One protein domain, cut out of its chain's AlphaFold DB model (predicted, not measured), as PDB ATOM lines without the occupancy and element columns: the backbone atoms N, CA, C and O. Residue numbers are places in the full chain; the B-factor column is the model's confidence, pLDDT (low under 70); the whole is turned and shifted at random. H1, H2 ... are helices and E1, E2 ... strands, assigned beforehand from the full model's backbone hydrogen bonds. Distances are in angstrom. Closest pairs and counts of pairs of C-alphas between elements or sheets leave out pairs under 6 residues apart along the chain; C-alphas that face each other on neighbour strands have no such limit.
ATOM      1  N   TRP A 169      25.367 -15.587 -26.466       80.25
ATOM      2  CA  TRP A 169      26.388 -16.605 -26.669       80.25
ATOM      3  C   TRP A 169      27.683 -15.958 -27.169       80.25
ATOM      4  O   TRP A 169      27.649 -15.057 -28.005       80.25
ATOM      5  N   ILE A 170      28.821 -16.420 -26.659       79.31
ATOM      6  CA  ILE A 170      30.165 -16.073 -27.134       79.31
ATOM      7  C   ILE A 170      31.061 -17.306 -27.100       79.31
ATOM      8  O   ILE A 170      30.786 -18.258 -26.370       79.31
ATOM      9  N   TYR A 171      32.173 -17.272 -27.825       81.00
ATOM     10  CA  TYR A 171      33.203 -18.301 -27.711       81.00
ATOM     11  C   TYR A 171      33.831 -18.346 -26.312       81.00
ATOM     12  O   TYR A 171      34.005 -17.328 -25.636       81.00
ATOM     13  N   VAL A 172      34.219 -19.545 -25.882       76.88
ATOM     14  CA  VAL A 172      35.046 -19.746 -24.683       76.88
ATOM     15  C   VAL A 172      36.514 -19.423 -24.974       76.88
ATOM     16  O   VAL A 172      37.202 -18.888 -24.105       76.88
ATOM     17  N   LYS A 173      36.972 -19.728 -26.195       72.06
ATOM     18  CA  LYS A 173      38.354 -19.572 -26.667       72.06
ATOM     19  C   LYS A 173      38.518 -18.219 -27.367       72.06
ATOM     20  O   LYS A 173      37.931 -17.994 -28.424       72.06
ATOM     21  N   ASP A 174      39.329 -17.330 -26.798       60.50
ATOM     22  CA  ASP A 174      39.698 -16.073 -27.454       60.50
ATOM     23  C   ASP A 174      40.572 -16.346 -28.684       60.50
ATOM     24  O   ASP A 174      41.680 -16.866 -28.558       60.50
ATOM     25  N   LYS A 175      40.087 -15.901 -29.853       55.12
ATOM     26  CA  LYS A 175      40.660 -16.122 -31.195       55.12
ATOM     27  C   LYS A 175      40.601 -17.594 -31.627       55.12
ATOM     28  O   LYS A 175      41.435 -18.411 -31.241       55.12
ATOM     29  N   GLY A 176      39.653 -17.898 -32.514       64.69
ATOM     30  CA  GLY A 176      39.698 -19.120 -33.316       64.69
ATOM     31  C   GLY A 176      40.982 -19.200 -34.153       64.69
ATOM     32  O   GLY A 176      41.679 -18.206 -34.374       64.69
ATOM     33  N   THR A 177      41.301 -20.399 -34.624       78.94
ATOM     34  CA  THR A 177      42.457 -20.663 -35.484       78.94
ATOM     35  C   THR A 177      42.398 -19.856 -36.785       78.94
ATOM     36  O   THR A 177      41.338 -19.401 -37.222       78.94
ATOM     37  N   ALA A 178      43.535 -19.729 -37.477       82.44
ATOM     38  CA  ALA A 178      43.584 -19.091 -38.797       82.44
ATOM     39  C   ALA A 178      42.664 -19.772 -39.837       82.44
ATOM     40  O   ALA A 178      42.255 -19.131 -40.803       82.44
ATOM     41  N   VAL A 179      42.315 -21.046 -39.622       84.44
ATOM     42  CA  VAL A 179      41.466 -21.847 -40.518       84.44
ATOM     43  C   VAL A 179      39.978 -21.728 -40.159       84.44
ATOM     44  O   VAL A 179      39.135 -21.687 -41.044       84.44
ATOM     45  N   GLU A 180      39.635 -21.556 -38.882       86.56
ATOM     46  CA  GLU A 180      38.287 -21.109 -38.492       86.56
ATOM     47  C   GLU A 180      38.049 -19.655 -38.938       86.56
ATOM     48  O   GLU A 180      36.960 -19.300 -39.381       86.56
ATOM     49  N   SER A 181      39.098 -18.825 -38.925       86.38
ATOM     50  CA  SER A 181      39.037 -17.429 -39.380       86.38
ATOM     51  C   SER A 181      38.689 -17.290 -40.869       86.38
ATOM     52  O   SER A 181      38.012 -16.333 -41.230       86.38
ATOM     53  N   SER A 182      39.101 -18.212 -41.750       88.12
ATOM     54  CA  SER A 182      38.694 -18.155 -43.166       88.12
ATOM     55  C   SER A 182      37.209 -18.479 -43.356       88.12
ATOM     56  O   SER A 182      36.556 -17.852 -44.187       88.12
ATOM     57  N   VAL A 183      36.652 -19.378 -42.538       88.81
ATOM     58  CA  VAL A 183      35.213 -19.693 -42.513       88.81
ATOM     59  C   VAL A 183      34.399 -18.509 -41.973       88.81
ATOM     60  O   VAL A 183      33.390 -18.142 -42.576       88.81
ATOM     61  N   VAL A 184      34.889 -17.814 -40.937       89.06
ATOM     62  CA  VAL A 184      34.293 -16.543 -40.476       89.06
ATOM     63  C   VAL A 184      34.297 -15.486 -41.587       89.06
ATOM     64  O   VAL A 184      33.259 -14.879 -41.854       89.06
ATOM     65  N   HIS A 185      35.420 -15.295 -42.291       89.56
ATOM     66  CA  HIS A 185      35.499 -14.348 -43.413       89.56
ATOM     67  C   HIS A 185      34.613 -14.731 -44.615       89.56
ATOM     68  O   HIS A 185      34.230 -13.847 -45.377       89.56
ATOM     69  N   ALA A 186      34.235 -16.005 -44.768       88.88
ATOM     70  CA  ALA A 186      33.271 -16.463 -45.773       88.88
ATOM     71  C   ALA A 186      31.793 -16.180 -45.401       88.88
ATOM     72  O   ALA A 186      30.890 -16.519 -46.168       88.88
ATOM     73  N   GLY A 187      31.535 -15.544 -44.249       89.50
ATOM     74  CA  GLY A 187      30.198 -15.129 -43.806       89.50
ATOM     75  C   GLY A 187      29.548 -16.039 -42.760       89.50
ATOM     76  O   GLY A 187      28.347 -15.925 -42.532       89.50
ATOM     77  N   PHE A 188      30.314 -16.926 -42.122       90.88
ATOM     78  CA  PHE A 188      29.822 -17.885 -41.129       90.88
ATOM     79  C   PHE A 188      30.383 -17.523 -39.743       90.88
ATOM     80  O   PHE A 188      31.437 -18.028 -39.364       90.88
ATOM     81  N   PRO A 189      29.749 -16.606 -38.982       86.88
ATOM     82  CA  PRO A 189      30.304 -16.092 -37.726       86.88
ATOM     83  C   PRO A 189      30.358 -17.132 -36.597       86.88
ATOM     84  O   PRO A 189      31.067 -16.915 -35.612       86.88
ATOM     85  N   TRP A 190      29.627 -18.241 -36.734       88.56
ATOM     86  CA  TRP A 190      29.553 -19.339 -35.773       88.56
ATOM     87  C   TRP A 190      30.338 -20.538 -36.287       88.56
ATOM     88  O   TRP A 190      29.944 -21.122 -37.284       88.56
ATOM     89  N   VAL A 191      31.440 -20.912 -35.638       89.31
ATOM     90  CA  VAL A 191      32.386 -21.914 -36.145       89.31
ATOM     91  C   VAL A 191      32.909 -22.805 -35.016       89.31
ATOM     92  O   VAL A 191      33.352 -22.292 -33.993       89.31
ATOM     93  N   SER A 192      32.922 -24.127 -35.212       88.38
ATOM     94  CA  SER A 192      33.639 -25.065 -34.330       88.38
ATOM     95  C   SER A 192      34.392 -26.128 -35.133       88.38
ATOM     96  O   SER A 192      33.940 -26.588 -36.186       88.38
ATOM     97  N   THR A 193      35.553 -26.528 -34.613       88.62
ATOM     98  CA  THR A 193      36.377 -27.618 -35.140       88.62
ATOM     99  C   THR A 193      36.130 -28.914 -34.369       88.62
ATOM    100  O   THR A 193      36.475 -29.011 -33.192       88.62
ATOM    101  N   PHE A 194      35.667 -29.964 -35.050       85.88
ATOM    102  CA  PHE A 194      35.498 -31.299 -34.461       85.88
ATOM    103  C   PHE A 194      35.992 -32.422 -35.381       85.88
ATOM    104  O   PHE A 194      36.400 -32.205 -36.523       85.88
ATOM    105  N   THR A 195      35.976 -33.646 -34.857       88.56
ATOM    106  CA  THR A 195      36.318 -34.864 -35.594       88.56
ATOM    107  C   THR A 195      35.060 -35.702 -35.772       88.56
ATOM    108  O   THR A 195      34.459 -36.109 -34.786       88.56
ATOM    109  N   LEU A 196      34.682 -35.974 -37.019       87.00
ATOM    110  CA  LEU A 196      33.657 -36.953 -37.370       87.00
ATOM    111  C   LEU A 196      34.244 -38.369 -37.285       87.00
ATOM    112  O   LEU A 196      35.303 -38.638 -37.870       87.00
ATOM    113  N   GLY A 197      33.550 -39.268 -36.589       84.94
ATOM    114  CA  GLY A 197      33.729 -40.717 -36.670       84.94
ATOM    115  C   GLY A 197      32.887 -41.334 -37.792       84.94
ATOM    116  O   GLY A 197      32.281 -40.626 -38.598       84.94
ATOM    117  N   LYS A 198      32.832 -42.671 -37.859       75.69
ATOM    118  CA  LYS A 198      31.957 -43.378 -38.816       75.69
ATOM    119  C   LYS A 198      30.479 -43.349 -38.421       75.69
ATOM    120  O   LYS A 198      29.614 -43.428 -39.291       75.69
ATOM    121  N   ASP A 199      30.195 -43.225 -37.133       69.75
ATOM    122  CA  ASP A 199      28.860 -43.449 -36.572       69.75
ATOM    123  C   ASP A 199      27.998 -42.165 -36.558       69.75
ATOM    124  O   ASP A 199      26.769 -42.225 -36.531       69.75
ATOM    125  N   ASP A 200      28.628 -40.992 -36.706       66.12
ATOM    126  CA  ASP A 200      27.990 -39.659 -36.746       66.12
ATOM    127  C   ASP A 200      27.201 -39.357 -38.042       66.12
ATOM    128  O   ASP A 200      26.560 -38.306 -38.171       66.12
ATOM    129  N   LEU A 201      27.304 -40.252 -39.027       64.81
ATOM    130  CA  LEU A 201      27.189 -39.949 -40.462       64.81
ATOM    131  C   LEU A 201      25.841 -40.299 -41.099       64.81
ATOM    132  O   LEU A 201      25.473 -39.771 -42.146       64.81
ATOM    133  N   ILE A 202      25.102 -41.225 -40.490       62.81
ATOM    134  CA  ILE A 202      23.932 -41.859 -41.120       62.81
ATOM    135  C   ILE A 202      22.694 -40.938 -41.072       62.81
ATOM    136  O   ILE A 202      21.742 -41.117 -41.830       62.81
ATOM    137  N   LYS A 203      22.703 -39.921 -40.200       80.56
ATOM    138  CA  LYS A 203      21.555 -39.040 -39.946       80.56
ATOM    139  C   LYS A 203      21.508 -37.859 -40.914       80.56
ATOM    140  O   LYS A 203      22.454 -37.076 -40.992       80.56
ATOM    141  N   TYR A 204      20.360 -37.694 -41.567       88.00
ATOM    142  CA  TYR A 204      20.012 -36.472 -42.286       88.00
ATOM    143  C   TYR A 204      19.905 -35.269 -41.342       88.00
ATOM    144  O   TYR A 204      19.386 -35.392 -40.231       88.00
ATOM    145  N   ARG A 205      20.377 -34.110 -41.805       88.38
ATOM    146  CA  ARG A 205      20.317 -32.816 -41.115       88.38
ATOM    147  C   ARG A 205      19.754 -31.752 -42.056       88.38
ATOM    148  O   ARG A 205      19.998 -31.803 -43.260       88.38
ATOM    149  N   THR A 206      19.034 -30.787 -41.498       91.31
ATOM    150  CA  THR A 206      18.458 -29.640 -42.215       91.31
ATOM    151  C   THR A 206      18.496 -28.444 -41.275       91.31
ATOM    152  O   THR A 206      18.086 -28.568 -40.125       91.31
ATOM    153  N   HIS A 207      18.985 -27.299 -41.749       89.12
ATOM    154  CA  HIS A 207      19.126 -26.081 -40.945       89.12
ATOM    155  C   HIS A 207      18.469 -24.901 -41.678       89.12
ATOM    156  O   HIS A 207      18.459 -24.864 -42.910       89.12
ATOM    157  N   ALA A 208      17.911 -23.941 -40.933       89.00
ATOM    158  CA  ALA A 208      17.150 -22.808 -41.485       89.00
ATOM    159  C   ALA A 208      18.024 -21.725 -42.159       89.00
ATOM    160  O   ALA A 208      17.514 -20.793 -42.786       89.00
ATOM    161  N   HIS A 209      19.340 -21.868 -42.039       88.81
ATOM    162  CA  HIS A 209      20.404 -20.939 -42.417       88.81
ATOM    163  C   HIS A 209      21.523 -21.682 -43.162       88.81
ATOM    164  O   HIS A 209      21.522 -22.914 -43.220       88.81
ATOM    165  N   ARG A 210      22.467 -20.951 -43.760       93.19
ATOM    166  CA  ARG A 210      23.611 -21.535 -44.484       93.19
ATOM    167  C   ARG A 210      24.631 -22.183 -43.544       93.19
ATOM    168  O   ARG A 210      24.851 -21.712 -42.423       93.19
ATOM    169  N   ILE A 211      25.291 -23.232 -44.033       93.62
ATOM    170  CA  ILE A 211      26.326 -23.993 -43.316       93.62
ATOM    171  C   ILE A 211      27.567 -24.109 -44.201       93.62
ATOM    172  O   ILE A 211      27.445 -24.422 -45.377       93.62
ATOM    173  N   ALA A 212      28.754 -23.925 -43.639       93.00
ATOM    174  CA  ALA A 212      30.027 -24.179 -44.297       93.00
ATOM    175  C   ALA A 212      30.707 -25.422 -43.716       93.00
ATOM    176  O   ALA A 212      30.702 -25.629 -42.505       93.00
ATOM    177  N   PHE A 213      31.377 -26.197 -44.564       91.81
ATOM    178  CA  PHE A 213      32.309 -27.240 -44.150       91.81
ATOM    179  C   PHE A 213      33.685 -27.001 -44.766       91.81
ATOM    180  O   PHE A 213      33.802 -26.782 -45.967       91.81
ATOM    181  N   LEU A 214      34.731 -27.079 -43.947       91.62
ATOM    182  CA  LEU A 214      36.125 -27.002 -44.385       91.62
ATOM    183  C   LEU A 214      36.911 -28.168 -43.775       91.62
ATOM    184  O   LEU A 214      36.990 -28.327 -42.557       91.62
ATOM    185  N   ILE A 215      37.474 -29.015 -44.636       91.06
ATOM    186  CA  ILE A 215      38.184 -30.233 -44.234       91.06
ATOM    187  C   ILE A 215      39.625 -29.895 -43.825       91.06
ATOM    188  O   ILE A 215      40.389 -29.326 -44.604       91.06
ATOM    189  N   LEU A 216      40.010 -30.275 -42.603       89.31
ATOM    190  CA  LEU A 216      41.379 -30.135 -42.086       89.31
ATOM    191  C   LEU A 216      42.208 -31.402 -42.335       89.31
ATOM    192  O   LEU A 216      43.387 -31.327 -42.692       89.31
ATOM    193  N   SER A 217      41.601 -32.573 -42.133       90.12
ATOM    194  CA  SER A 217      42.215 -33.874 -42.413       90.12
ATOM    195  C   SER A 217      41.165 -34.968 -42.605       90.12
ATOM    196  O   SER A 217      40.076 -34.903 -42.043       90.12
ATOM    197  N   GLY A 218      41.507 -36.005 -43.372       89.75
ATOM    198  CA  GLY A 218      40.558 -37.038 -43.793       89.75
ATOM    199  C   GLY A 218      39.888 -36.697 -45.127       89.75
ATOM    200  O   GLY A 218      40.365 -35.832 -45.859       89.75
ATOM    201  N   LYS A 219      38.823 -37.429 -45.468       90.31
ATOM    202  CA  LYS A 219      38.060 -37.271 -46.714       90.31
ATOM    203  C   LYS A 219      36.568 -37.454 -46.449       90.31
ATOM    204  O   LYS A 219      36.178 -38.472 -45.867       90.31
ATOM    205  N   ALA A 220      35.746 -36.519 -46.915       89.38
ATOM    206  CA  ALA A 220      34.290 -36.554 -46.780       89.38
ATOM    207  C   ALA A 220      33.578 -36.334 -48.126       89.38
ATOM    208  O   ALA A 220      34.140 -35.757 -49.052       89.38
ATOM    209  N   THR A 221      32.328 -36.770 -48.221       89.62
ATOM    210  CA  THR A 221      31.386 -36.459 -49.305       89.62
ATOM    211  C   THR A 221      30.055 -36.033 -48.692       89.62
ATOM    212  O   THR A 221      29.641 -36.556 -47.655       89.62
ATOM    213  N   PHE A 222      29.375 -35.074 -49.316       89.94
ATOM    214  CA  PHE A 222      28.083 -34.565 -48.854       89.94
ATOM    215  C   PHE A 222      27.002 -34.908 -49.885       89.94
ATOM    216  O   PHE A 222      27.220 -34.778 -51.091       89.94
ATOM    217  N   PHE A 223      25.833 -35.335 -49.411       90.69
ATOM    218  CA  PHE A 223      24.702 -35.757 -50.239       90.69
ATOM    219  C   PHE A 223      23.426 -35.044 -49.804       90.69
ATOM    220  O   PHE A 223      23.135 -34.984 -48.614       90.69
ATOM    221  N   GLN A 224      22.648 -34.547 -50.760       91.50
ATOM    222  CA  GLN A 224      21.308 -34.010 -50.565       91.50
ATOM    223  C   GLN A 224      20.292 -35.143 -50.679       91.50
ATOM    224  O   GLN A 224      20.311 -35.895 -51.657       91.50
ATOM    225  N   LYS A 225      19.366 -35.222 -49.717       89.00
ATOM    226  CA  LYS A 225      18.241 -36.155 -49.797       89.00
ATOM    227  C   LYS A 225      17.410 -35.840 -51.043       89.00
ATOM    228  O   LYS A 225      17.014 -34.690 -51.245       89.00
ATOM    229  N   ALA A 226      17.120 -36.851 -51.858       82.56
ATOM    230  CA  ALA A 226      16.180 -36.700 -52.964       82.56
ATOM    231  C   ALA A 226      14.757 -36.366 -52.458       82.56
ATOM    232  O   ALA A 226      14.399 -36.635 -51.308       82.56
ATOM    233  N   LYS A 227      13.931 -35.764 -53.326       76.94
ATOM    234  CA  LYS A 227      12.504 -35.487 -53.046       76.94
ATOM    235  C   LYS A 227      11.585 -36.701 -53.275       76.94
ATOM    236  O   LYS A 227      10.389 -36.605 -53.030       76.94
ATOM    237  N   SER A 228      12.143 -37.800 -53.762       77.19
ATOM    238  CA  SER A 228      11.499 -39.071 -54.110       77.19
ATOM    239  C   SER A 228      12.453 -40.214 -53.749       77.19
ATOM    240  O   SER A 228      13.597 -39.948 -53.381       77.19
ATOM    241  N   ASP A 229      12.036 -41.472 -53.910       64.44
ATOM    242  CA  ASP A 229      12.848 -42.668 -53.598       64.44
ATOM    243  C   ASP A 229      14.020 -42.927 -54.577       64.44
ATOM    244  O   ASP A 229      14.567 -44.026 -54.663       64.44
ATOM    245  N   ILE A 230      14.425 -41.902 -55.329       66.56
ATOM    246  CA  ILE A 230      15.628 -41.901 -56.165       66.56
ATOM    247  C   ILE A 230      16.859 -41.754 -55.255       66.56
ATOM    248  O   ILE A 230      16.817 -41.062 -54.239       66.56
ATOM    249  N   ALA A 231      17.975 -42.382 -55.634       78.12
ATOM    250  CA  ALA A 231      19.237 -42.283 -54.904       78.12
ATOM    251  C   ALA A 231      19.686 -40.824 -54.667       78.12
ATOM    252  O   ALA A 231      19.474 -39.939 -55.501       78.12
ATOM    253  N   ASP A 232      20.336 -40.588 -53.525       85.06
ATOM    254  CA  ASP A 232      20.700 -39.244 -53.069       85.06
ATOM    255  C   ASP A 232      21.603 -38.497 -54.057       85.06
ATOM    256  O   ASP A 232      22.567 -39.038 -54.607       85.06
ATOM    257  N   ARG A 233      21.343 -37.199 -54.220       86.50
ATOM    258  CA  ARG A 233      22.145 -36.339 -55.089       86.50
ATOM    259  C   ARG A 233      23.435 -35.947 -54.373       86.50
ATOM    260  O   ARG A 233      23.384 -35.329 -53.315       86.50
ATOM    261  N   ALA A 234      24.593 -36.213 -54.973       85.06
ATOM    262  CA  ALA A 234      25.855 -35.655 -54.488       85.06
ATOM    263  C   ALA A 234      25.800 -34.111 -54.496       85.06
ATOM    264  O   ALA A 234      25.512 -33.498 -55.527       85.06
ATOM    265  N   LEU A 235      26.062 -33.495 -53.341       84.06
ATOM    266  CA  LEU A 235      26.200 -32.042 -53.184       84.06
ATOM    267  C   LEU A 235      27.604 -31.572 -53.575       84.06
ATOM    268  O   LEU A 235      27.762 -30.492 -54.138       84.06
ATOM    269  N   CYS A 236      28.612 -32.404 -53.316       81.75
ATOM    270  CA  CYS A 236      29.993 -32.194 -53.726       81.75
ATOM    271  C   CYS A 236      30.632 -33.520 -54.169       81.75
ATOM    272  O   CYS A 236      30.114 -34.604 -53.889       81.75
ATOM    273  N   GLY A 237      31.787 -33.434 -54.833       77.00
ATOM    274  CA  GLY A 237      32.670 -34.586 -55.037       77.00
ATOM    275  C   GLY A 237      33.388 -34.998 -53.745       77.00
ATOM    276  O   GLY A 237      32.994 -34.614 -52.645       77.00
ATOM    277  N   ILE A 238      34.478 -35.760 -53.869       78.88
ATOM    278  CA  ILE A 238      35.345 -36.070 -52.723       78.88
ATOM    279  C   ILE A 238      35.966 -34.770 -52.206       78.88
ATOM    280  O   ILE A 238      36.774 -34.152 -52.893       78.88
ATOM    281  N   HIS A 239      35.601 -34.377 -50.988       76.38
ATOM    282  CA  HIS A 239      36.191 -33.245 -50.299       76.38
ATOM    283  C   HIS A 239      37.362 -33.731 -49.443       76.38
ATOM    284  O   HIS A 239      37.192 -34.306 -48.364       76.38
ATOM    285  N   ASP A 240      38.564 -33.514 -49.963       78.19
ATOM    286  CA  ASP A 240      39.842 -33.817 -49.313       78.19
ATOM    287  C   ASP A 240      40.856 -32.664 -49.398       78.19
ATOM    288  O   ASP A 240      41.879 -32.692 -48.710       78.19
ATOM    289  N   LYS A 241      40.561 -31.628 -50.196       68.50
ATOM    290  CA  LYS A 241      41.376 -30.418 -50.275       68.50
ATOM    291  C   LYS A 241      41.324 -29.646 -48.963       68.50
ATOM    292  O   LYS A 241      40.269 -29.184 -48.526       68.50
ATOM    293  N   GLN A 242      42.503 -29.448 -48.393       66.25
ATOM    294  CA  GLN A 242      42.740 -28.463 -47.349       66.25
ATOM    295  C   GLN A 242      42.482 -27.059 -47.922       66.25
ATOM    296  O   GLN A 242      42.942 -26.744 -49.020       66.25
ATOM    297  N   ASN A 243      41.792 -26.213 -47.155       65.38
ATOM    298  CA  ASN A 243      41.473 -24.807 -47.462       65.38
ATOM    299  C   ASN A 243      40.388 -24.534 -48.529       65.38
ATOM    300  O   ASN A 243      40.180 -23.372 -48.870       65.38
ATOM    301  N   GLU A 244      39.654 -25.540 -49.017       84.50
ATOM    302  CA  GLU A 244      38.407 -25.308 -49.773       84.50
ATOM    303  C   GLU A 244      37.210 -25.295 -48.806       84.50
ATOM    304  O   GLU A 244      37.107 -26.162 -47.936       84.50
ATOM    305  N   ILE A 245      36.341 -24.283 -48.918       89.00
ATOM    306  CA  ILE A 245      35.148 -24.114 -48.073       89.00
ATOM    307  C   ILE A 245      33.921 -24.514 -48.892       89.00
ATOM    308  O   ILE A 245      33.638 -23.905 -49.923       89.00
ATOM    309  N   PHE A 246      33.177 -25.504 -48.412       91.50
ATOM    310  CA  PHE A 246      31.963 -25.995 -49.046       91.50
ATOM    311  C   PHE A 246      30.702 -25.433 -48.369       91.50
ATOM    312  O   PHE A 246      30.433 -25.749 -47.212       91.50
ATOM    313  N   ASP A 247      29.939 -24.603 -49.089       92.94
ATOM    314  CA  ASP A 247      28.689 -23.975 -48.628       92.94
ATOM    315  C   ASP A 247      27.463 -24.854 -48.943       92.94
ATOM    316  O   ASP A 247      27.243 -25.273 -50.082       92.94
ATOM    317  N   ILE A 248      26.643 -25.101 -47.924       92.62
ATOM    318  CA  ILE A 248      25.347 -25.772 -47.991       92.62
ATOM    319  C   ILE A 248      24.258 -24.722 -47.766       92.62
ATOM    320  O   ILE A 248      24.092 -24.173 -46.673       92.62
ATOM    321  N   ALA A 249      23.466 -24.485 -48.813       92.94
ATOM    322  CA  ALA A 249      22.372 -23.526 -48.794       92.94
ATOM    323  C   ALA A 249      21.303 -23.863 -47.736       92.94
ATOM    324  O   ALA A 249      20.967 -25.032 -47.517       92.94
ATOM    325  N   LYS A 250      20.707 -22.822 -47.143       94.06
ATOM    326  CA  LYS A 250      19.614 -22.931 -46.162       94.06
ATOM    327  C   LYS A 250      18.483 -23.865 -46.613       94.06
ATOM    328  O   LYS A 250      18.131 -23.906 -47.791       94.06
ATOM    329  N   ASN A 251      17.889 -24.580 -45.660       91.50
ATOM    330  CA  ASN A 251      16.848 -25.598 -45.859       91.50
ATOM    331  C   ASN A 251      17.252 -26.793 -46.751       91.50
ATOM    332  O   ASN A 251      16.398 -27.595 -47.131       91.50
ATOM    333  N   THR A 252      18.542 -26.972 -47.060       91.38
ATOM    334  CA  THR A 252      19.031 -28.198 -47.707       91.38
ATOM    335  C   THR A 252      19.065 -29.340 -46.697       91.38
ATOM    336  O   THR A 252      19.789 -29.276 -45.707       91.38
ATOM    337  N   THR A 253      18.315 -30.410 -46.963       92.50
ATOM    338  CA  THR A 253      18.413 -31.668 -46.212       92.50
ATOM    339  C   THR A 253      19.597 -32.481 -46.728       92.50
ATOM    340  O   THR A 253      19.556 -32.955 -47.866       92.50
ATOM    341  N   TYR A 254      20.639 -32.654 -45.913       91.38
ATOM    342  CA  TYR A 254      21.889 -33.317 -46.302       91.38
ATOM    343  C   TYR A 254      22.339 -34.405 -45.320       91.38
ATOM    344  O   TYR A 254      21.954 -34.408 -44.151       91.38
ATOM    345  N   ARG A 255      23.183 -35.324 -45.796       90.56
ATOM    346  CA  ARG A 255      23.996 -36.234 -44.975       90.56
ATOM    347  C   ARG A 255      25.460 -36.173 -45.402       90.56
ATOM    348  O   ARG A 255      25.763 -35.855 -46.553       90.56
ATOM    349  N   THR A 256      26.363 -36.502 -44.484       89.12
ATOM    350  CA  THR A 256      27.812 -36.545 -44.724       89.12
ATOM    351  C   THR A 256      28.280 -37.990 -44.657       89.12
ATOM    352  O   THR A 256      27.990 -38.677 -43.688       89.12
ATOM    353  N   GLN A 257      29.027 -38.456 -45.651       88.81
ATOM    354  CA  GLN A 257      29.705 -39.750 -45.635       88.81
ATOM    355  C   GLN A 257      31.214 -39.517 -45.511       88.81
ATOM    356  O   GLN A 257      31.752 -38.583 -46.103       88.81
ATOM    357  N   LEU A 258      31.913 -40.369 -44.761       89.25
ATOM    358  CA  LEU A 258      33.373 -40.363 -44.716       89.25
ATOM    359  C   LEU A 258      33.952 -41.471 -45.583       89.25
ATOM    360  O   LEU A 258      33.455 -42.598 -45.606       89.25
ATOM    361  N   LEU A 259      35.057 -41.135 -46.241       87.19
ATOM    362  CA  LEU A 259      35.896 -42.068 -46.991       87.19
ATOM    363  C   LEU A 259      37.181 -42.414 -46.211       87.19
ATOM    364  O   LEU A 259      37.840 -43.407 -46.506       87.19
ATOM    365  N   SER A 260      37.518 -41.634 -45.177       88.31
ATOM    366  CA  SER A 260      38.536 -41.948 -44.165       88.31
ATOM    367  C   SER A 260      37.915 -42.555 -42.892       88.31
ATOM    368  O   SER A 260      36.705 -42.500 -42.689       88.31
ATOM    369  N   LYS A 261      38.737 -43.151 -42.005       87.88
ATOM    370  CA  LYS A 261      38.265 -43.697 -40.708       87.88
ATOM    371  C   LYS A 261      37.666 -42.617 -39.795       87.88
ATOM    372  O   LYS A 261      36.682 -42.872 -39.114       87.88
ATOM    373  N   THR A 262      38.288 -41.444 -39.800       89.25
ATOM    374  CA  THR A 262      37.864 -40.217 -39.123       89.25
ATOM    375  C   THR A 262      38.126 -39.036 -40.053       89.25
ATOM    376  O   THR A 262      38.935 -39.145 -40.981       89.25
ATOM    377  N   CYS A 263      37.448 -37.913 -39.838       90.06
ATOM    378  CA  CYS A 263      37.655 -36.690 -40.612       90.06
ATOM    379  C   CYS A 263      37.565 -35.479 -39.686       90.06
ATOM    380  O   CYS A 263      36.560 -35.314 -38.996       90.06
ATOM    381  N   LYS A 264      38.611 -34.654 -39.635       90.31
ATOM    382  CA  LYS A 264      38.620 -33.428 -38.836       90.31
ATOM    383  C   LYS A 264      38.134 -32.276 -39.703       90.31
ATOM    384  O   LYS A 264      38.721 -32.004 -40.752       90.31
ATOM    385  N   VAL A 265      37.076 -31.609 -39.262       90.06
ATOM    386  CA  VAL A 265      36.366 -30.582 -40.029       90.06
ATOM    387  C   VAL A 265      36.145 -29.334 -39.190       90.06
ATOM    388  O   VAL A 265      36.022 -29.402 -37.968       90.06
ATOM    389  N   VAL A 266      36.074 -28.204 -39.877       91.00
ATOM    390  CA  VAL A 266      35.517 -26.950 -39.381       91.00
ATOM    391  C   VAL A 266      34.086 -26.867 -39.907       91.00
ATOM    392  O   VAL A 266      33.892 -26.880 -41.123       91.00
ATOM    393  N   GLU A 267      33.096 -26.812 -39.018       91.81
ATOM    394  CA  GLU A 267      31.696 -26.534 -39.369       91.81
ATOM    395  C   GLU A 267      31.399 -25.073 -39.031       91.81
ATOM    396  O   GLU A 267      31.532 -24.654 -37.878       91.81
ATOM    397  N   GLY A 268      31.041 -24.294 -40.048       92.06
ATOM    398  CA  GLY A 268      30.592 -22.914 -39.925       92.06
ATOM    399  C   GLY A 268      29.082 -22.810 -40.102       92.06
ATOM    400  O   GLY A 268      28.499 -23.520 -40.909       92.06
ATOM    401  N   HIS A 269      28.442 -21.883 -39.406       92.06
ATOM    402  CA  HIS A 269      27.030 -21.569 -39.537       92.06
ATOM    403  C   HIS A 269      26.823 -20.053 -39.632       92.06
ATOM    404  O   HIS A 269      27.486 -19.256 -38.964       92.06
ATOM    405  N   GLU A 270      25.864 -19.660 -40.465       90.69
ATOM    406  CA  GLU A 270      25.381 -18.281 -40.604       90.69
ATOM    407  C   GLU A 270      24.654 -17.797 -39.327       90.69
ATOM    408  O   GLU A 270      24.795 -16.642 -38.928       90.69
ATOM    409  N   ALA A 271      23.959 -18.700 -38.622       86.25
ATOM    410  CA  ALA A 271      23.284 -18.456 -37.345       86.25
ATOM    411  C   ALA A 271      23.417 -19.665 -36.394       86.25
ATOM    412  O   ALA A 271      23.718 -20.775 -36.828       86.25
ATOM    413  N   LEU A 272      23.162 -19.475 -35.095       82.31
ATOM    414  CA  LEU A 272      23.022 -20.588 -34.150       82.31
ATOM    415  C   LEU A 272      21.563 -21.046 -34.068       82.31
ATOM    416  O   LEU A 272      20.730 -20.366 -33.472       82.31
ATOM    417  N   ASP A 273      21.275 -22.233 -34.605       84.06
ATOM    418  CA  ASP A 273      20.084 -22.987 -34.207       84.06
ATOM    419  C   ASP A 273      20.271 -23.631 -32.820       84.06
ATOM    420  O   ASP A 273      21.390 -23.765 -32.314       84.06
ATOM    421  N   GLN A 274      19.161 -24.062 -32.216       82.56
ATOM    422  CA  GLN A 274      19.149 -24.697 -30.900       82.56
ATOM    423  C   GLN A 274      20.027 -25.957 -30.820       82.56
ATOM    424  O   GLN A 274      20.731 -26.129 -29.833       82.56
ATOM    425  N   VAL A 275      20.024 -26.827 -31.834       83.12
ATOM    426  CA  VAL A 275      20.716 -28.129 -31.791       83.12
ATOM    427  C   VAL A 275      22.234 -27.947 -31.865       83.12
ATOM    428  O   VAL A 275      22.983 -28.568 -31.110       83.12
ATOM    429  N   THR A 276      22.691 -27.065 -32.751       83.12
ATOM    430  CA  THR A 276      24.099 -26.690 -32.909       83.12
ATOM    431  C   THR A 276      24.614 -25.965 -31.675       83.12
ATOM    432  O   THR A 276      25.649 -26.351 -31.136       83.12
ATOM    433  N   ARG A 277      23.872 -24.963 -31.191       85.38
ATOM    434  CA  ARG A 277      24.199 -24.224 -29.969       85.38
ATOM    435  C   ARG A 277      24.315 -25.160 -28.769       85.38
ATOM    436  O   ARG A 277      25.321 -25.124 -28.072       85.38
ATOM    437  N   ASP A 278      23.323 -26.019 -28.551       82.38
ATOM    438  CA  ASP A 278      23.270 -26.895 -27.377       82.38
ATOM    439  C   ASP A 278      24.415 -27.923 -27.406       82.38
ATOM    440  O   ASP A 278      25.091 -28.127 -26.397       82.38
ATOM    441  N   ARG A 279      24.748 -28.456 -28.591       82.75
ATOM    442  CA  ARG A 279      25.970 -29.244 -28.831       82.75
ATOM    443  C   ARG A 279      27.254 -28.471 -28.483       82.75
ATOM    444  O   ARG A 279      28.157 -29.060 -27.898       82.75
ATOM    445  N   TRP A 280      27.351 -27.187 -28.834       85.62
ATOM    446  CA  TRP A 280      28.558 -26.370 -28.630       85.62
ATOM    447  C   TRP A 280      28.715 -25.801 -27.208       85.62
ATOM    448  O   TRP A 280      29.828 -25.460 -26.805       85.62
ATOM    449  N   ILE A 281      27.632 -25.719 -26.426       82.69
ATOM    450  CA  ILE A 281      27.711 -25.441 -24.981       82.69
ATOM    451  C   ILE A 281      28.233 -26.684 -24.243       82.69
ATOM    452  O   ILE A 281      29.075 -26.561 -23.354       82.69
ATOM    453  N   ILE A 282      27.789 -27.882 -24.646       79.44
ATOM    454  CA  ILE A 282      28.255 -29.163 -24.082       79.44
ATOM    455  C   ILE A 282      29.723 -29.447 -24.459       79.44
ATOM    456  O   ILE A 282      30.474 -29.951 -23.631       79.44
ATOM    457  N   SER A 283      30.187 -29.078 -25.663       78.12
ATOM    458  CA  SER A 283      31.621 -29.167 -26.011       78.12
ATOM    459  C   SER A 283      32.499 -28.101 -25.341       78.12
ATOM    460  O   SER A 283      33.725 -28.172 -25.434       78.12
ATOM    461  N   GLY A 284      31.899 -27.097 -24.688       80.75
ATOM    462  CA  GLY A 284      32.620 -25.960 -24.117       80.75
ATOM    463  C   GLY A 284      33.260 -25.041 -25.165       80.75
ATOM    464  O   GLY A 284      34.237 -24.356 -24.858       80.75
ATOM    465  N   ASP A 285      32.747 -25.018 -26.401       81.94
ATOM    466  CA  ASP A 285      33.193 -24.077 -27.436       81.94
ATOM    467  C   ASP A 285      32.543 -22.699 -27.272       81.94
ATOM    468  O   ASP A 285      33.208 -21.680 -27.491       81.94
ATOM    469  N   ILE A 286      31.280 -22.655 -26.827       81.06
ATOM    470  CA  ILE A 286      30.546 -21.419 -26.516       81.06
ATOM    471  C   ILE A 286      30.023 -21.396 -25.071       81.06
ATOM    472  O   ILE A 286      29.741 -22.429 -24.470       81.06
ATOM    473  N   LYS A 287      29.881 -20.189 -24.520       82.06
ATOM    474  CA  LYS A 287      29.332 -19.881 -23.189       82.06
ATOM    475  C   LYS A 287      28.374 -18.694 -23.272       82.06
ATOM    476  O   LYS A 287      28.380 -17.952 -24.253       82.06
ATOM    477  N   TRP A 288      27.583 -18.490 -22.225       81.00
ATOM    478  CA  TRP A 288      26.737 -17.305 -22.075       81.00
ATOM    479  C   TRP A 288      27.500 -16.156 -21.394       81.00
ATOM    480  O   TRP A 288      28.054 -16.347 -20.312       81.00
ATOM    481  N   ASP A 289      27.486 -14.960 -21.984       78.56
ATOM    482  CA  ASP A 289      28.007 -13.719 -21.395       78.56
ATOM    483  C   ASP A 289      26.892 -12.670 -21.294       78.56
ATOM    484  O   ASP A 289      26.263 -12.311 -22.286       78.56
ATOM    485  N   ASN A 290      26.665 -12.149 -20.086       74.38
ATOM    486  CA  ASN A 290      25.655 -11.128 -19.787       74.38
ATOM    487  C   ASN A 290      25.987  -9.732 -20.359       74.38
ATOM    488  O   ASN A 290      25.122  -8.856 -20.369       74.38
ATOM    489  N   GLY A 291      27.230  -9.505 -20.801       73.69
ATOM    490  CA  GLY A 291      27.704  -8.255 -21.404       73.69
ATOM    491  C   GLY A 291      27.475  -8.128 -22.915       73.69
ATOM    492  O   GLY A 291      27.765  -7.073 -23.479       73.69
ATOM    493  N   VAL A 292      26.966  -9.177 -23.567       71.00
ATOM    494  CA  VAL A 292      26.576  -9.192 -24.988       71.00
ATOM    495  C   VAL A 292      25.053  -9.118 -25.096       71.00
ATOM    496  O   VAL A 292      24.355  -9.622 -24.228       71.00
ATOM    497  N   ASN A 293      24.515  -8.512 -26.154       64.44
ATOM    498  CA  ASN A 293      23.084  -8.591 -26.456       64.44
ATOM    499  C   ASN A 293      22.835  -9.718 -27.467       64.44
ATOM    500  O   ASN A 293      23.445  -9.728 -28.534       64.44
ATOM    501  N   SER A 294      21.929 -10.638 -27.142       64.31
ATOM    502  CA  SER A 294      21.352 -11.612 -28.068       64.31
ATOM    503  C   SER A 294      19.841 -11.640 -27.884       64.31
ATOM    504  O   SER A 294      19.353 -11.678 -26.755       64.31
ATOM    505  N   ASP A 295      19.109 -11.664 -28.994       52.78
ATOM    506  CA  ASP A 295      17.644 -11.730 -28.986       52.78
ATOM    507  C   ASP A 295      17.130 -13.107 -28.512       52.78
ATOM    508  O   ASP A 295      15.998 -13.237 -28.052       52.78
ATOM    509  N   VAL A 296      17.978 -14.146 -28.571       54.78
ATOM    510  CA  VAL A 296      17.658 -15.520 -28.152       54.78
ATOM    511  C   VAL A 296      18.190 -15.785 -26.741       54.78
ATOM    512  O   VAL A 296      19.296 -16.301 -26.545       54.78
ATOM    513  N   VAL A 297      17.372 -15.457 -25.739       52.78
ATOM    514  CA  VAL A 297      17.698 -15.655 -24.319       52.78
ATOM    515  C   VAL A 297      17.359 -17.068 -23.831       52.78
ATOM    516  O   VAL A 297      16.232 -17.535 -23.972       52.78
ATOM    517  N   GLY A 298      18.324 -17.711 -23.164       56.28
ATOM    518  CA  GLY A 298      18.102 -18.684 -22.081       56.28
ATOM    519  C   GLY A 298      17.563 -20.084 -22.413       56.28
ATOM    520  O   GLY A 298      17.985 -21.033 -21.761       56.28
ATOM    521  N   LYS A 299      16.671 -20.255 -23.396       63.81
ATOM    522  CA  LYS A 299      16.005 -21.546 -23.668       63.81
ATOM    523  C   LYS A 299      16.975 -22.576 -24.262       63.81
ATOM    524  O   LYS A 299      17.196 -22.561 -25.474       63.81
ATOM    525  N   VAL A 300      17.535 -23.457 -23.429       67.44
ATOM    526  CA  VAL A 300      18.400 -24.610 -23.777       67.44
ATOM    527  C   VAL A 300      17.710 -25.930 -23.415       67.44
ATOM    528  O   VAL A 300      16.796 -25.919 -22.597       67.44
ATOM    529  N   VAL A 301      18.100 -27.068 -24.005       72.75
ATOM    530  CA  VAL A 301      17.577 -28.378 -23.551       72.75
ATOM    531  C   VAL A 301      18.202 -28.817 -22.223       72.75
ATOM    532  O   VAL A 301      19.359 -28.503 -21.956       72.75
ATOM    533  N   LYS A 302      17.490 -29.647 -21.446       71.38
ATOM    534  CA  LYS A 302      17.962 -30.182 -20.156       71.38
ATOM    535  C   LYS A 302      19.380 -30.776 -20.191       71.38
ATOM    536  O   LYS A 302      20.162 -30.509 -19.291       71.38
ATOM    537  N   LYS A 303      19.783 -31.470 -21.263       69.56
ATOM    538  CA  LYS A 303      21.161 -31.988 -21.388       69.56
ATOM    539  C   LYS A 303      22.243 -30.890 -21.287       69.56
ATOM    540  O   LYS A 303      23.355 -31.158 -20.860       69.56
ATOM    541  N   VAL A 304      21.929 -29.647 -21.649       72.75
ATOM    542  CA  VAL A 304      22.829 -28.487 -21.516       72.75
ATOM    543  C   VAL A 304      22.853 -27.931 -20.087       72.75
ATOM    544  O   VAL A 304      23.822 -27.287 -19.704       72.75
ATOM    545  N   VAL A 305      21.806 -28.183 -19.298       72.62
ATOM    546  CA  VAL A 305      21.782 -27.935 -17.849       72.62
ATOM    547  C   VAL A 305      22.582 -29.004 -17.100       72.62
ATOM    548  O   VAL A 305      23.294 -28.662 -16.161       72.62
ATOM    549  N   ASP A 306      22.492 -30.261 -17.541       72.75
ATOM    550  CA  ASP A 306      23.165 -31.405 -16.915       72.75
ATOM    551  C   ASP A 306      24.677 -31.464 -17.264       72.75
ATOM    552  O   ASP A 306      25.509 -31.563 -16.366       72.75
ATOM    553  N   ASP A 307      25.045 -31.358 -18.553       69.56
ATOM    554  CA  ASP A 307      26.429 -31.525 -19.051       69.56
ATOM    555  C   ASP A 307      27.138 -30.199 -19.428       69.56
ATOM    556  O   ASP A 307      28.337 -30.191 -19.718       69.56
ATOM    557  N   GLY A 308      26.409 -29.081 -19.541       60.38
ATOM    558  CA  GLY A 308      26.887 -27.860 -20.206       60.38
ATOM    559  C   GLY A 308      27.377 -26.751 -19.267       60.38
ATOM    560  O   GLY A 308      26.878 -26.564 -18.161       60.38
ATOM    561  N   ASN A 309      28.324 -25.930 -19.739       66.44
ATOM    562  CA  ASN A 309      28.825 -24.773 -18.981       66.44
ATOM    563  C   ASN A 309      27.868 -23.566 -19.083       66.44
ATOM    564  O   ASN A 309      28.120 -22.585 -19.794       66.44
ATOM    565  N   VAL A 310      26.729 -23.664 -18.394       67.19
ATOM    566  CA  VAL A 310      25.679 -22.638 -18.345       67.19
ATOM    567  C   VAL A 310      25.799 -21.722 -17.128       67.19
ATOM    568  O   VAL A 310      26.145 -22.135 -16.025       67.19
ATOM    569  N   THR A 311      25.467 -20.441 -17.309       62.72
ATOM    570  CA  THR A 311      25.427 -19.482 -16.192       62.72
ATOM    571  C   THR A 311      24.134 -19.615 -15.386       62.72
ATOM    572  O   THR A 311      23.098 -20.024 -15.913       62.72
ATOM    573  N   ALA A 312      24.147 -19.152 -14.131       67.38
ATOM    574  CA  ALA A 312      22.964 -19.124 -13.263       67.38
ATOM    575  C   ALA A 312      21.736 -18.425 -13.890       67.38
ATOM    576  O   ALA A 312      20.604 -18.790 -13.586       67.38
ATOM    577  N   LYS A 313      21.935 -17.469 -14.812       63.47
ATOM    578  CA  LYS A 313      20.842 -16.819 -15.557       63.47
ATOM    579  C   LYS A 313      20.171 -17.759 -16.566       63.47
ATOM    580  O   LYS A 313      18.957 -17.698 -16.733       63.47
ATOM    581  N   VAL A 314      20.942 -18.630 -17.220       65.12
ATOM    582  CA  VAL A 314      20.417 -19.663 -18.130       65.12
ATOM    583  C   VAL A 314      19.703 -20.756 -17.327       65.12
ATOM    584  O   VAL A 314      18.601 -21.148 -17.691       65.12
ATOM    585  N   LEU A 315      20.261 -21.160 -16.179       72.75
ATOM    586  CA  LEU A 315      19.610 -22.095 -15.248       72.75
ATOM    587  C   LEU A 315      18.267 -21.561 -14.720       72.75
ATOM    588  O   LEU A 315      17.281 -22.293 -14.698       72.75
ATOM    589  N   ALA A 316      18.203 -20.281 -14.340       67.94
ATOM    590  CA  ALA A 316      16.960 -19.640 -13.910       67.94
ATOM    591  C   ALA A 316      15.916 -19.564 -15.041       67.94
ATOM    592  O   ALA A 316      14.737 -19.797 -14.796       67.94
ATOM    593  N   ALA A 317      16.346 -19.293 -16.279       69.94
ATOM    594  CA  ALA A 317      15.463 -19.290 -17.446       69.94
ATOM    595  C   ALA A 317      14.929 -20.693 -17.802       69.94
ATOM    596  O   ALA A 317      13.788 -20.804 -18.242       69.94
ATOM    597  N   HIS A 318      15.723 -21.752 -17.594       73.81
ATOM    598  CA  HIS A 318      15.271 -23.137 -17.761       73.81
ATOM    599  C   HIS A 318      14.208 -23.501 -16.720       73.81
ATOM    600  O   HIS A 318      13.126 -23.943 -17.095       73.81
ATOM    601  N   ARG A 319      14.481 -23.234 -15.432       75.88
ATOM    602  CA  ARG A 319      13.534 -23.505 -14.337       75.88
ATOM    603  C   ARG A 319      12.205 -22.795 -14.548       75.88
ATOM    604  O   ARG A 319      11.191 -23.467 -14.586       75.88
ATOM    605  N   ALA A 320      12.216 -21.495 -14.846       75.25
ATOM    606  CA  ALA A 320      10.987 -20.747 -15.115       75.25
ATOM    607  C   ALA A 320      10.144 -21.340 -16.269       75.25
ATOM    608  O   ALA A 320       8.921 -21.240 -16.239       75.25
ATOM    609  N   GLN A 321      10.773 -21.978 -17.266       72.00
ATOM    610  CA  GLN A 321      10.064 -22.676 -18.342       72.00
ATOM    611  C   GLN A 321       9.566 -24.076 -17.921       72.00
ATOM    612  O   GLN A 321       8.528 -24.526 -18.407       72.00
ATOM    613  N   GLU A 322      10.279 -24.779 -17.037       75.19
ATOM    614  CA  GLU A 322       9.794 -26.020 -16.413       75.19
ATOM    615  C   GLU A 322       8.620 -25.740 -15.462       75.19
ATOM    616  O   GLU A 322       7.626 -26.463 -15.513       75.19
ATOM    617  N   ASP A 323       8.682 -24.659 -14.681       76.19
ATOM    618  CA  ASP A 323       7.618 -24.176 -13.796       76.19
ATOM    619  C   ASP A 323       6.366 -23.788 -14.610       76.19
ATOM    620  O   ASP A 323       5.270 -24.268 -14.328       76.19
ATOM    621  N   GLU A 324       6.527 -22.989 -15.677       75.69
ATOM    622  CA  GLU A 324       5.453 -22.615 -16.617       75.69
ATOM    623  C   GLU A 324       4.801 -23.853 -17.254       75.69
ATOM    624  O   GLU A 324       3.577 -23.985 -17.256       75.69
ATOM    625  N   ARG A 325       5.610 -24.805 -17.739       74.44
ATOM    626  CA  ARG A 325       5.109 -26.058 -18.319       74.44
ATOM    627  C   ARG A 325       4.396 -26.937 -17.290       74.44
ATOM    628  O   ARG A 325       3.423 -27.595 -17.646       74.44
ATOM    629  N   SER A 326       4.878 -26.968 -16.050       76.69
ATOM    630  CA  SER A 326       4.265 -27.755 -14.974       76.69
ATOM    631  C   SER A 326       2.930 -27.147 -14.552       76.69
ATOM    632  O   SER A 326       1.965 -27.884 -14.378       76.69
ATOM    633  N   ARG A 327       2.835 -25.811 -14.489       77.31
ATOM    634  CA  ARG A 327       1.564 -25.120 -14.243       77.31
ATOM    635  C   ARG A 327       0.537 -25.451 -15.323       77.31
ATOM    636  O   ARG A 327      -0.557 -25.864 -14.980       77.31
ATOM    637  N   LEU A 328       0.916 -25.350 -16.600       76.62
ATOM    638  CA  LEU A 328       0.031 -25.659 -17.731       76.62
ATOM    639  C   LEU A 328      -0.414 -27.131 -17.777       76.62
ATOM    640  O   LEU A 328      -1.485 -27.418 -18.299       76.62
ATOM    641  N   ALA A 329       0.382 -28.063 -17.240       74.75
ATOM    642  CA  ALA A 329      -0.031 -29.461 -17.102       74.75
ATOM    643  C   ALA A 329      -1.094 -29.636 -16.002       74.75
ATOM    644  O   ALA A 329      -2.110 -30.272 -16.248       74.75
TER     645      ALA A 329
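Overview. This is residues 169 to 329 of the 426 residues of an uncharacterized protein of Hyaloscypha bicolor E (UniProt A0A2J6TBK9). The printed part makes two lobes joined at the helix H2: one is a strongly twisted sheet of four strands, with the helix H1 over one face and the pair E4 and E6 folded back over the other, and the second is a smaller group of H2, H3 and the two-stranded sheet E1 and E8. The helix H4 runs off from this second lobe, and its residues 323 to 329 stick out. The 161 printed residues hold four named helices and eight named strands, in the order E1 H1 E2 E3 E4 E5 E6 E7 H2 E8 H3 H4, and the class is mixed, helices and strands. The large sheet runs E2 E7 E3 E5, and it and the pairs E1 E8 and E4 E6 are antiparallel throughout. The whole is compact, with a radius of gyration of the C-alphas of 17.5 A and spans of 50 by 41 by 27 A.

Along the chain. Start at C-alpha 169, at (26.388, -16.605, -26.669), where E1 runs from residue 169 to 171. Next comes H1, residues 178 to 185, 10.4 A long. Find C-alpha 190 at (29.553, -19.339, -35.773); from there E2 runs 18.2 A to residue 196. E3 follows at residues 211 to 217, 18.7 A long, and E4 at residues 220 to 224, 13.8 A long. E5 takes residues 245 to 248, E6 residues 254 to 258 over 13.6 A, and E7 residues 263 to 269 over 18.5 A. Then read H2 at residues 274 to 282, 12.2 A long, E8 at residues 286 to 289, and H3 at residues 302 to 306. H4 covers residues 312 to 329 over 25.5 A and ends at C-alpha 329, at (-0.031, -29.461, -17.102).

Arrangement. Begin with the large sheet, whose edge strands are E2 and E5. Between E2 and E7 you will find N 196 and O 263 within hydrogen-bond range at 2.8 A. E7 and E3 have N 214 and O 266 at 3.0 A, and E3 and E5 have N 213 and O 246 at 2.8 A. H1 is on this sheet at a height of 8.6 A, over E7, and runs along the strands at 25 degrees on the local plane; its closest C-alphas to E7 are those of Val 183 and Gly 268, 6.2 A apart. In the pair E4 and E6, look at N 221 and O 257, 2.8 A apart. E3 and E4 meet only through their link, and so do E6 and E7. H2 only grazes the large sheet with its residues 276 to 280; the closest C-alphas of E2 and H2, Ser 192 and Trp 280, are 7.7 A apart. On the way outward, H2 and H3 touch, closest at the C-alphas of Ile 282 and Val 304, 6.0 A. The closest C-alphas of H2 and E8 are those of Trp 280 and Ile 286, 5.7 A apart. E1 and E8 have N 287 and O 170 at 2.8 A. H3 and H4 are close but not clearly touching, with the C-alphas of Val 305 and Leu 315 at 6.8 A. H2 and H4 are apart. In H2, H3 and H4 every O i to N i+4 pair is within hydrogen-bond range; in H1 it is 3 of 4.

Size, cuts and confidence. The two C-alphas farthest apart are those of Lys 241 and Arg 327, at 54.0 A. The printed part has no cut. The long links are E2 to E3, E4 to E5 and E8 to H3, with 14, 20 and 12 residues. The mean pLDDT of the printed part is 80.5, and 31 residues are under 70, among them residues 293 to 300 and 307 to 314.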